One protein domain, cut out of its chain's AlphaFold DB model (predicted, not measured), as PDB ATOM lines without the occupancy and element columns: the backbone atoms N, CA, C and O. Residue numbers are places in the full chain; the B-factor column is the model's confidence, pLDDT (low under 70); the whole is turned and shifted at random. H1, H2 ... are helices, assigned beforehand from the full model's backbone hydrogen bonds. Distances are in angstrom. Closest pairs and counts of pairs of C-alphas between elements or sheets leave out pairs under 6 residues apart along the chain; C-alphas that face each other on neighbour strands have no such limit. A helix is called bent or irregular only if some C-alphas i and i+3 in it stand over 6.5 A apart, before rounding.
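Overview. This is residues 276 to 320 of the 379 residues of a protein of Amphiprora paludosa (UniProt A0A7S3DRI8). One long helix, H2, makes almost the whole length of this model, and the short helix H1 stands at its first end like the foot of an L, with open space in the corner between them. The printed part has 45 residues with two named helices, H1 then H2 along the chain, and no named strand; the class is all helix. The whole is extended, with a radius of gyration of the C-alphas of 17.7 A, and the C-alphas span 54 by 20 by 8 A.

Along the chain. Find C-alpha 286 at (41.356, -25.321, -17.565); from there H2, residues 286 to 320, runs 49.7 A from first to last C-alpha and ends at Ser 320, at (-2.771, -2.460, -15.915). Then go back to C-alpha 276 at (48.340, -8.057, -16.489), where H1, residues 276 to 283, begins; it covers 11.0 A from first to last C-alpha.

Arrangement. Look along H2 near residue 293 and you will find a kink of 29 degrees. H2 is irregular, but only just: C-alphas 288 and 291 are 6.7 A apart. H1 and H2 are only just apart, their closest C-alphas being 8.1 A from each other. Between them, at Leu 284 and Ser 285, you will find a tight link of 2 residues. In H1 every O i to N i+4 pair is within hydrogen-bond range; in H2 29 of 31 are.

Size, cuts and confidence. The two farthest C-alphas in the domain, those of Thr 283 and Ser 320, are 53.6 A apart. Residues 282 to 288, of which 286 to 288 belong to H2, stand free, and so do residues 290 to 320 of H2. The printed part has no cut. In the B-factor column the mean pLDDT of the printed part is 95.0, and residue 320 is the one printed residue under 70.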
ATOM      1  N   CYS A 276      47.727  -7.065 -17.378       95.69
ATOM      2  CA  CYS A 276      48.340  -8.057 -16.489       95.69
ATOM      3  C   CYS A 276      47.375  -9.216 -16.184       95.69
ATOM      4  O   CYS A 276      47.703 -10.374 -16.426       95.69
ATOM      5  N   ILE A 277      46.147  -8.903 -15.751       97.69
ATOM      6  CA  ILE A 277      45.117  -9.908 -15.441       97.69
ATOM      7  C   ILE A 277      44.740 -10.718 -16.692       97.69
ATOM      8  O   ILE A 277      44.609 -11.936 -16.620       97.69
ATOM      9  N   ALA A 278      44.593 -10.068 -17.851       98.12
ATOM     10  CA  ALA A 278      44.288 -10.760 -19.102       98.12
ATOM     11  C   ALA A 278      45.407 -11.725 -19.524       98.12
ATOM     12  O   ALA A 278      45.110 -12.798 -20.042       98.12
ATOM     13  N   GLY A 279      46.675 -11.365 -19.289       98.06
ATOM     14  CA  GLY A 279      47.815 -12.261 -19.483       98.06
ATOM     15  C   GLY A 279      47.725 -13.489 -18.580       98.06
ATOM     16  O   GLY A 279      47.747 -14.608 -19.080       98.06
ATOM     17  N   GLN A 280      47.506 -13.281 -17.278       98.12
ATOM     18  CA  GLN A 280      47.362 -14.375 -16.310       98.12
ATOM     19  C   GLN A 280      46.224 -15.330 -16.683       98.12
ATOM     20  O   GLN A 280      46.424 -16.537 -16.690       98.12
ATOM     21  N   TRP A 281      45.058 -14.807 -17.081       98.44
ATOM     22  CA  TRP A 281      43.915 -15.632 -17.487       98.44
ATOM     23  C   TRP A 281      44.220 -16.570 -18.663       98.44
ATOM     24  O   TRP A 281      43.715 -17.691 -18.702       98.44
ATOM     25  N   LYS A 282      45.036 -16.118 -19.625       98.44
ATOM     26  CA  LYS A 282      45.442 -16.935 -20.778       98.44
ATOM     27  C   LYS A 282      46.406 -18.055 -20.386       98.44
ATOM     28  O   LYS A 282      46.377 -19.101 -21.019       98.44
ATOM     29  N   THR A 283      47.236 -17.832 -19.368       98.50
ATOM     30  CA  THR A 283      48.207 -18.815 -18.867       98.50
ATOM     31  C   THR A 283      47.573 -19.868 -17.956       98.50
ATOM     32  O   THR A 283      48.134 -20.949 -17.823       98.50
ATOM     33  N   LEU A 284      46.415 -19.584 -17.347       98.00
ATOM     34  CA  LEU A 284      45.723 -20.551 -16.493       98.00
ATOM     35  C   LEU A 284      45.331 -21.816 -17.264       98.00
ATOM     36  O   LEU A 284      44.801 -21.752 -18.382       98.00
ATOM     37  N   SER A 285      45.517 -22.957 -16.609       98.56
ATOM     38  CA  SER A 285      44.988 -24.244 -17.051       98.56
ATOM     39  C   SER A 285      43.464 -24.289 -16.918       98.56
ATOM     40  O   SER A 285      42.853 -23.524 -16.165       98.56
ATOM     41  N   ASP A 286      42.816 -25.208 -17.627       98.25
ATOM     42  CA  ASP A 286      41.356 -25.321 -17.565       98.25
ATOM     43  C   ASP A 286      40.868 -25.816 -16.196       98.25
ATOM     44  O   ASP A 286      39.802 -25.403 -15.738       98.25
ATOM     45  N   ALA A 287      41.699 -26.581 -15.477       98.19
ATOM     46  CA  ALA A 287      41.452 -26.962 -14.087       98.19
ATOM     47  C   ALA A 287      41.394 -25.741 -13.149       98.19
ATOM     48  O   ALA A 287      40.527 -25.665 -12.279       98.19
ATOM     49  N   GLU A 288      42.262 -24.745 -13.349       98.12
ATOM     50  CA  GLU A 288      42.257 -23.501 -12.564       98.12
ATOM     51  C   GLU A 288      41.123 -22.551 -12.973       98.12
ATOM     52  O   GLU A 288      40.640 -21.761 -12.157       98.12
ATOM     53  N   LYS A 289      40.658 -22.629 -14.227       98.50
ATOM     54  CA  LYS A 289      39.488 -21.871 -14.705       98.50
ATOM     55  C   LYS A 289      38.165 -22.461 -14.209       98.50
ATOM     56  O   LYS A 289      37.200 -21.707 -14.052       98.50
ATOM     57  N   LEU A 290      38.117 -23.766 -13.934       98.44
ATOM     58  CA  LEU A 290      36.931 -24.501 -13.481       98.44
ATOM     59  C   LEU A 290      36.162 -23.829 -12.324       98.44
ATOM     60  O   LEU A 290      34.956 -23.622 -12.474       98.44
ATOM     61  N   PRO A 291      36.786 -23.409 -11.201       98.56
ATOM     62  CA  PRO A 291      36.054 -22.738 -10.122       98.56
ATOM     63  C   PRO A 291      35.349 -21.455 -10.588       98.56
ATOM     64  O   PRO A 291      34.231 -21.160 -10.161       98.56
ATOM     65  N   TYR A 292      35.959 -20.696 -11.501       98.38
ATOM     66  CA  TYR A 292      35.350 -19.485 -12.050       98.38
ATOM     67  C   TYR A 292      34.229 -19.796 -13.046       98.38
ATOM     68  O   TYR A 292      33.264 -19.032 -13.126       98.38
ATOM     69  N   ALA A 293      34.323 -20.912 -13.775       98.50
ATOM     70  CA  ALA A 293      33.252 -21.406 -14.637       98.50
ATOM     71  C   ALA A 293      32.007 -21.789 -13.820       98.50
ATOM     72  O   ALA A 293      30.908 -21.334 -14.142       98.50
ATOM     73  N   LEU A 294      32.182 -22.503 -12.702       98.38
ATOM     74  CA  LEU A 294      31.091 -22.846 -11.779       98.38
ATOM     75  C   LEU A 294      30.422 -21.594 -11.186       98.38
ATOM     76  O   LEU A 294      29.193 -21.488 -11.146       98.38
ATOM     77  N   LEU A 295      31.213 -20.593 -10.780       98.06
ATOM     78  CA  LEU A 295      30.679 -19.311 -10.300       98.06
ATOM     79  C   LEU A 295      29.878 -18.571 -11.380       98.06
ATOM     80  O   LEU A 295      28.839 -17.982 -11.072       98.06
ATOM     81  N   ALA A 296      30.341 -18.600 -12.630       98.31
ATOM     82  CA  ALA A 296      29.643 -17.991 -13.758       98.31
ATOM     83  C   ALA A 296      28.334 -18.718 -14.091       98.31
ATOM     84  O   ALA A 296      27.325 -18.058 -14.326       98.31
ATOM     85  N   GLN A 297      28.321 -20.052 -14.043       98.38
ATOM     86  CA  GLN A 297      27.116 -20.860 -14.252       98.38
ATOM     87  C   GLN A 297      26.058 -20.563 -13.184       98.38
ATOM     88  O   GLN A 297      24.903 -20.280 -13.507       98.38
ATOM     89  N   ARG A 298      26.464 -20.520 -11.909       98.38
ATOM     90  CA  ARG A 298      25.574 -20.137 -10.804       98.38
ATOM     91  C   ARG A 298      24.995 -18.732 -10.998       98.38
ATOM     92  O   ARG A 298      23.814 -18.505 -10.740       98.38
ATOM     93  N   ASP A 299      25.814 -17.786 -11.455       98.31
ATOM     94  CA  ASP A 299      25.372 -16.411 -11.699       98.31
ATOM     95  C   ASP A 299      24.468 -16.277 -12.937       98.31
ATOM     96  O   ASP A 299      23.549 -15.457 -12.948       98.31
ATOM     97  N   ALA A 300      24.674 -17.110 -13.959       98.19
ATOM     98  CA  ALA A 300      23.781 -17.216 -15.108       98.19
ATOM     99  C   ALA A 300      22.396 -17.738 -14.694       98.19
ATOM    100  O   ALA A 300      21.389 -17.139 -15.070       98.19
ATOM    101  N   ALA A 301      22.338 -18.772 -13.846       98.31
ATOM    102  CA  ALA A 301      21.081 -19.297 -13.304       98.31
ATOM    103  C   ALA A 301      20.328 -18.261 -12.447       98.31
ATOM    104  O   ALA A 301      19.101 -18.153 -12.521       98.31
ATOM    105  N   ARG A 302      21.053 -17.454 -11.658       98.06
ATOM    106  CA  ARG A 302      20.486 -16.286 -10.959       98.06
ATOM    107  C   ARG A 302      19.878 -15.295 -11.954       98.06
ATOM    108  O   ARG A 302      18.702 -14.969 -11.836       98.06
ATOM    109  N   TYR A 303      20.666 -14.833 -12.926       97.75
ATOM    110  CA  TYR A 303      20.223 -13.830 -13.897       97.75
ATOM    111  C   TYR A 303      18.995 -14.288 -14.686       97.75
ATOM    112  O   TYR A 303      18.100 -13.483 -14.925       97.75
ATOM    113  N   GLN A 304      18.925 -15.568 -15.063       97.88
ATOM    114  CA  GLN A 304      17.778 -16.098 -15.790       97.88
ATOM    115  C   GLN A 304      16.498 -16.047 -14.947       97.88
ATOM    116  O   GLN A 304      15.487 -15.551 -15.442       97.88
ATOM    117  N   ARG A 305      16.547 -16.446 -13.665       97.00
ATOM    118  CA  ARG A 305      15.410 -16.275 -12.739       97.00
ATOM    119  C   ARG A 305      14.967 -14.818 -12.657       97.00
ATOM    120  O   ARG A 305      13.833 -14.510 -13.015       97.00
ATOM    121  N   GLU A 306      15.884 -13.915 -12.313       96.38
ATOM    122  CA  GLU A 306      15.567 -12.488 -12.176       96.38
ATOM    123  C   GLU A 306      15.017 -11.886 -13.492       96.38
ATOM    124  O   GLU A 306      14.117 -11.045 -13.482       96.38
ATOM    125  N   LYS A 307      15.528 -12.323 -14.655       96.12
ATOM    126  CA  LYS A 307      15.060 -11.897 -15.986       96.12
ATOM    127  C   LYS A 307      13.624 -12.335 -16.254       96.12
ATOM    128  O   LYS A 307      12.847 -11.517 -16.749       96.12
ATOM    129  N   THR A 308      13.271 -13.580 -15.936       96.31
ATOM    130  CA  THR A 308      11.899 -14.086 -16.115       96.31
ATOM    131  C   THR A 308      10.907 -13.343 -15.219       96.31
ATOM    132  O   THR A 308       9.882 -12.866 -15.707       96.31
ATOM    133  N   GLU A 309      11.251 -13.129 -13.949       95.00
ATOM    134  CA  GLU A 309      10.436 -12.369 -12.992       95.00
ATOM    135  C   GLU A 309      10.224 -10.922 -13.456       95.00
ATOM    136  O   GLU A 309       9.094 -10.423 -13.496       95.00
ATOM    137  N   TYR A 310      11.298 -10.265 -13.902       94.94
ATOM    138  CA  TYR A 310      11.237  -8.914 -14.453       94.94
ATOM    139  C   TYR A 310      10.318  -8.832 -15.680       94.94
ATOM    140  O   TYR A 310       9.489  -7.927 -15.777       94.94
ATOM    141  N   GLN A 311      10.422  -9.785 -16.612       93.88
ATOM    142  CA  GLN A 311       9.569  -9.835 -17.802       93.88
ATOM    143  C   GLN A 311       8.094 -10.059 -17.451       93.88
ATOM    144  O   GLN A 311       7.223  -9.373 -17.994       93.88
ATOM    145  N   GLN A 312       7.792 -10.977 -16.531       93.81
ATOM    146  CA  GLN A 312       6.420 -11.226 -16.080       93.81
ATOM    147  C   GLN A 312       5.806  -9.981 -15.446       93.81
ATOM    148  O   GLN A 312       4.656  -9.627 -15.717       93.81
ATOM    149  N   ALA A 313       6.573  -9.272 -14.629       91.69
ATOM    150  CA  ALA A 313       6.060  -8.093 -13.970       91.69
ATOM    151  C   ALA A 313       5.951  -6.873 -14.905       91.69
ATOM    152  O   ALA A 313       5.006  -6.094 -14.766       91.69
ATOM    153  N   GLN A 314       6.807  -6.759 -15.928       91.81
ATOM    154  CA  GLN A 314       6.605  -5.819 -17.043       91.81
ATOM    155  C   GLN A 314       5.282  -6.093 -17.779       91.81
ATOM    156  O   GLN A 314       4.520  -5.156 -18.028       91.81
ATOM    157  N   LYS A 315       4.950  -7.366 -18.057       91.56
ATOM    158  CA  LYS A 315       3.659  -7.749 -18.667       91.56
ATOM    159  C   LYS A 315       2.467  -7.326 -17.790       91.56
ATOM    160  O   LYS A 315       1.508  -6.754 -18.308       91.56
ATOM    161  N   ARG A 316       2.548  -7.528 -16.466       89.19
ATOM    162  CA  ARG A 316       1.503  -7.117 -15.497       89.19
ATOM    163  C   ARG A 316       1.311  -5.597 -15.428       89.19
ATOM    164  O   ARG A 316       0.185  -5.116 -15.334       89.19
ATOM    165  N   GLN A 317       2.393  -4.823 -15.493       85.25
ATOM    166  CA  GLN A 317       2.306  -3.358 -15.489       85.25
ATOM    167  C   GLN A 317       1.789  -2.798 -16.821       85.25
ATOM    168  O   GLN A 317       1.029  -1.827 -16.831       85.25
ATOM    169  N   GLY A 318       2.164  -3.423 -17.941       79.44
ATOM    170  CA  GLY A 318       1.680  -3.061 -19.273       79.44
ATOM    171  C   GLY A 318       0.174  -3.281 -19.444       79.44
ATOM    172  O   GLY A 318      -0.504  -2.419 -20.005       79.44
ATOM    173  N   SER A 319      -0.375  -4.378 -18.909       70.44
ATOM    174  CA  SER A 319      -1.821  -4.646 -18.951       70.44
ATOM    175  C   SER A 319      -2.621  -3.707 -18.041       70.44
ATOM    176  O   SER A 319      -3.654  -3.189 -18.464       70.44
ATOM    177  N   SER A 320      -2.110  -3.391 -16.843       64.44
ATOM    178  CA  SER A 320      -2.771  -2.460 -15.915       64.44
ATOM    179  C   SER A 320      -2.842  -1.021 -16.436       64.44
ATOM    180  O   SER A 320      -3.765  -0.296 -16.073       64.44
TER     181      SER A 320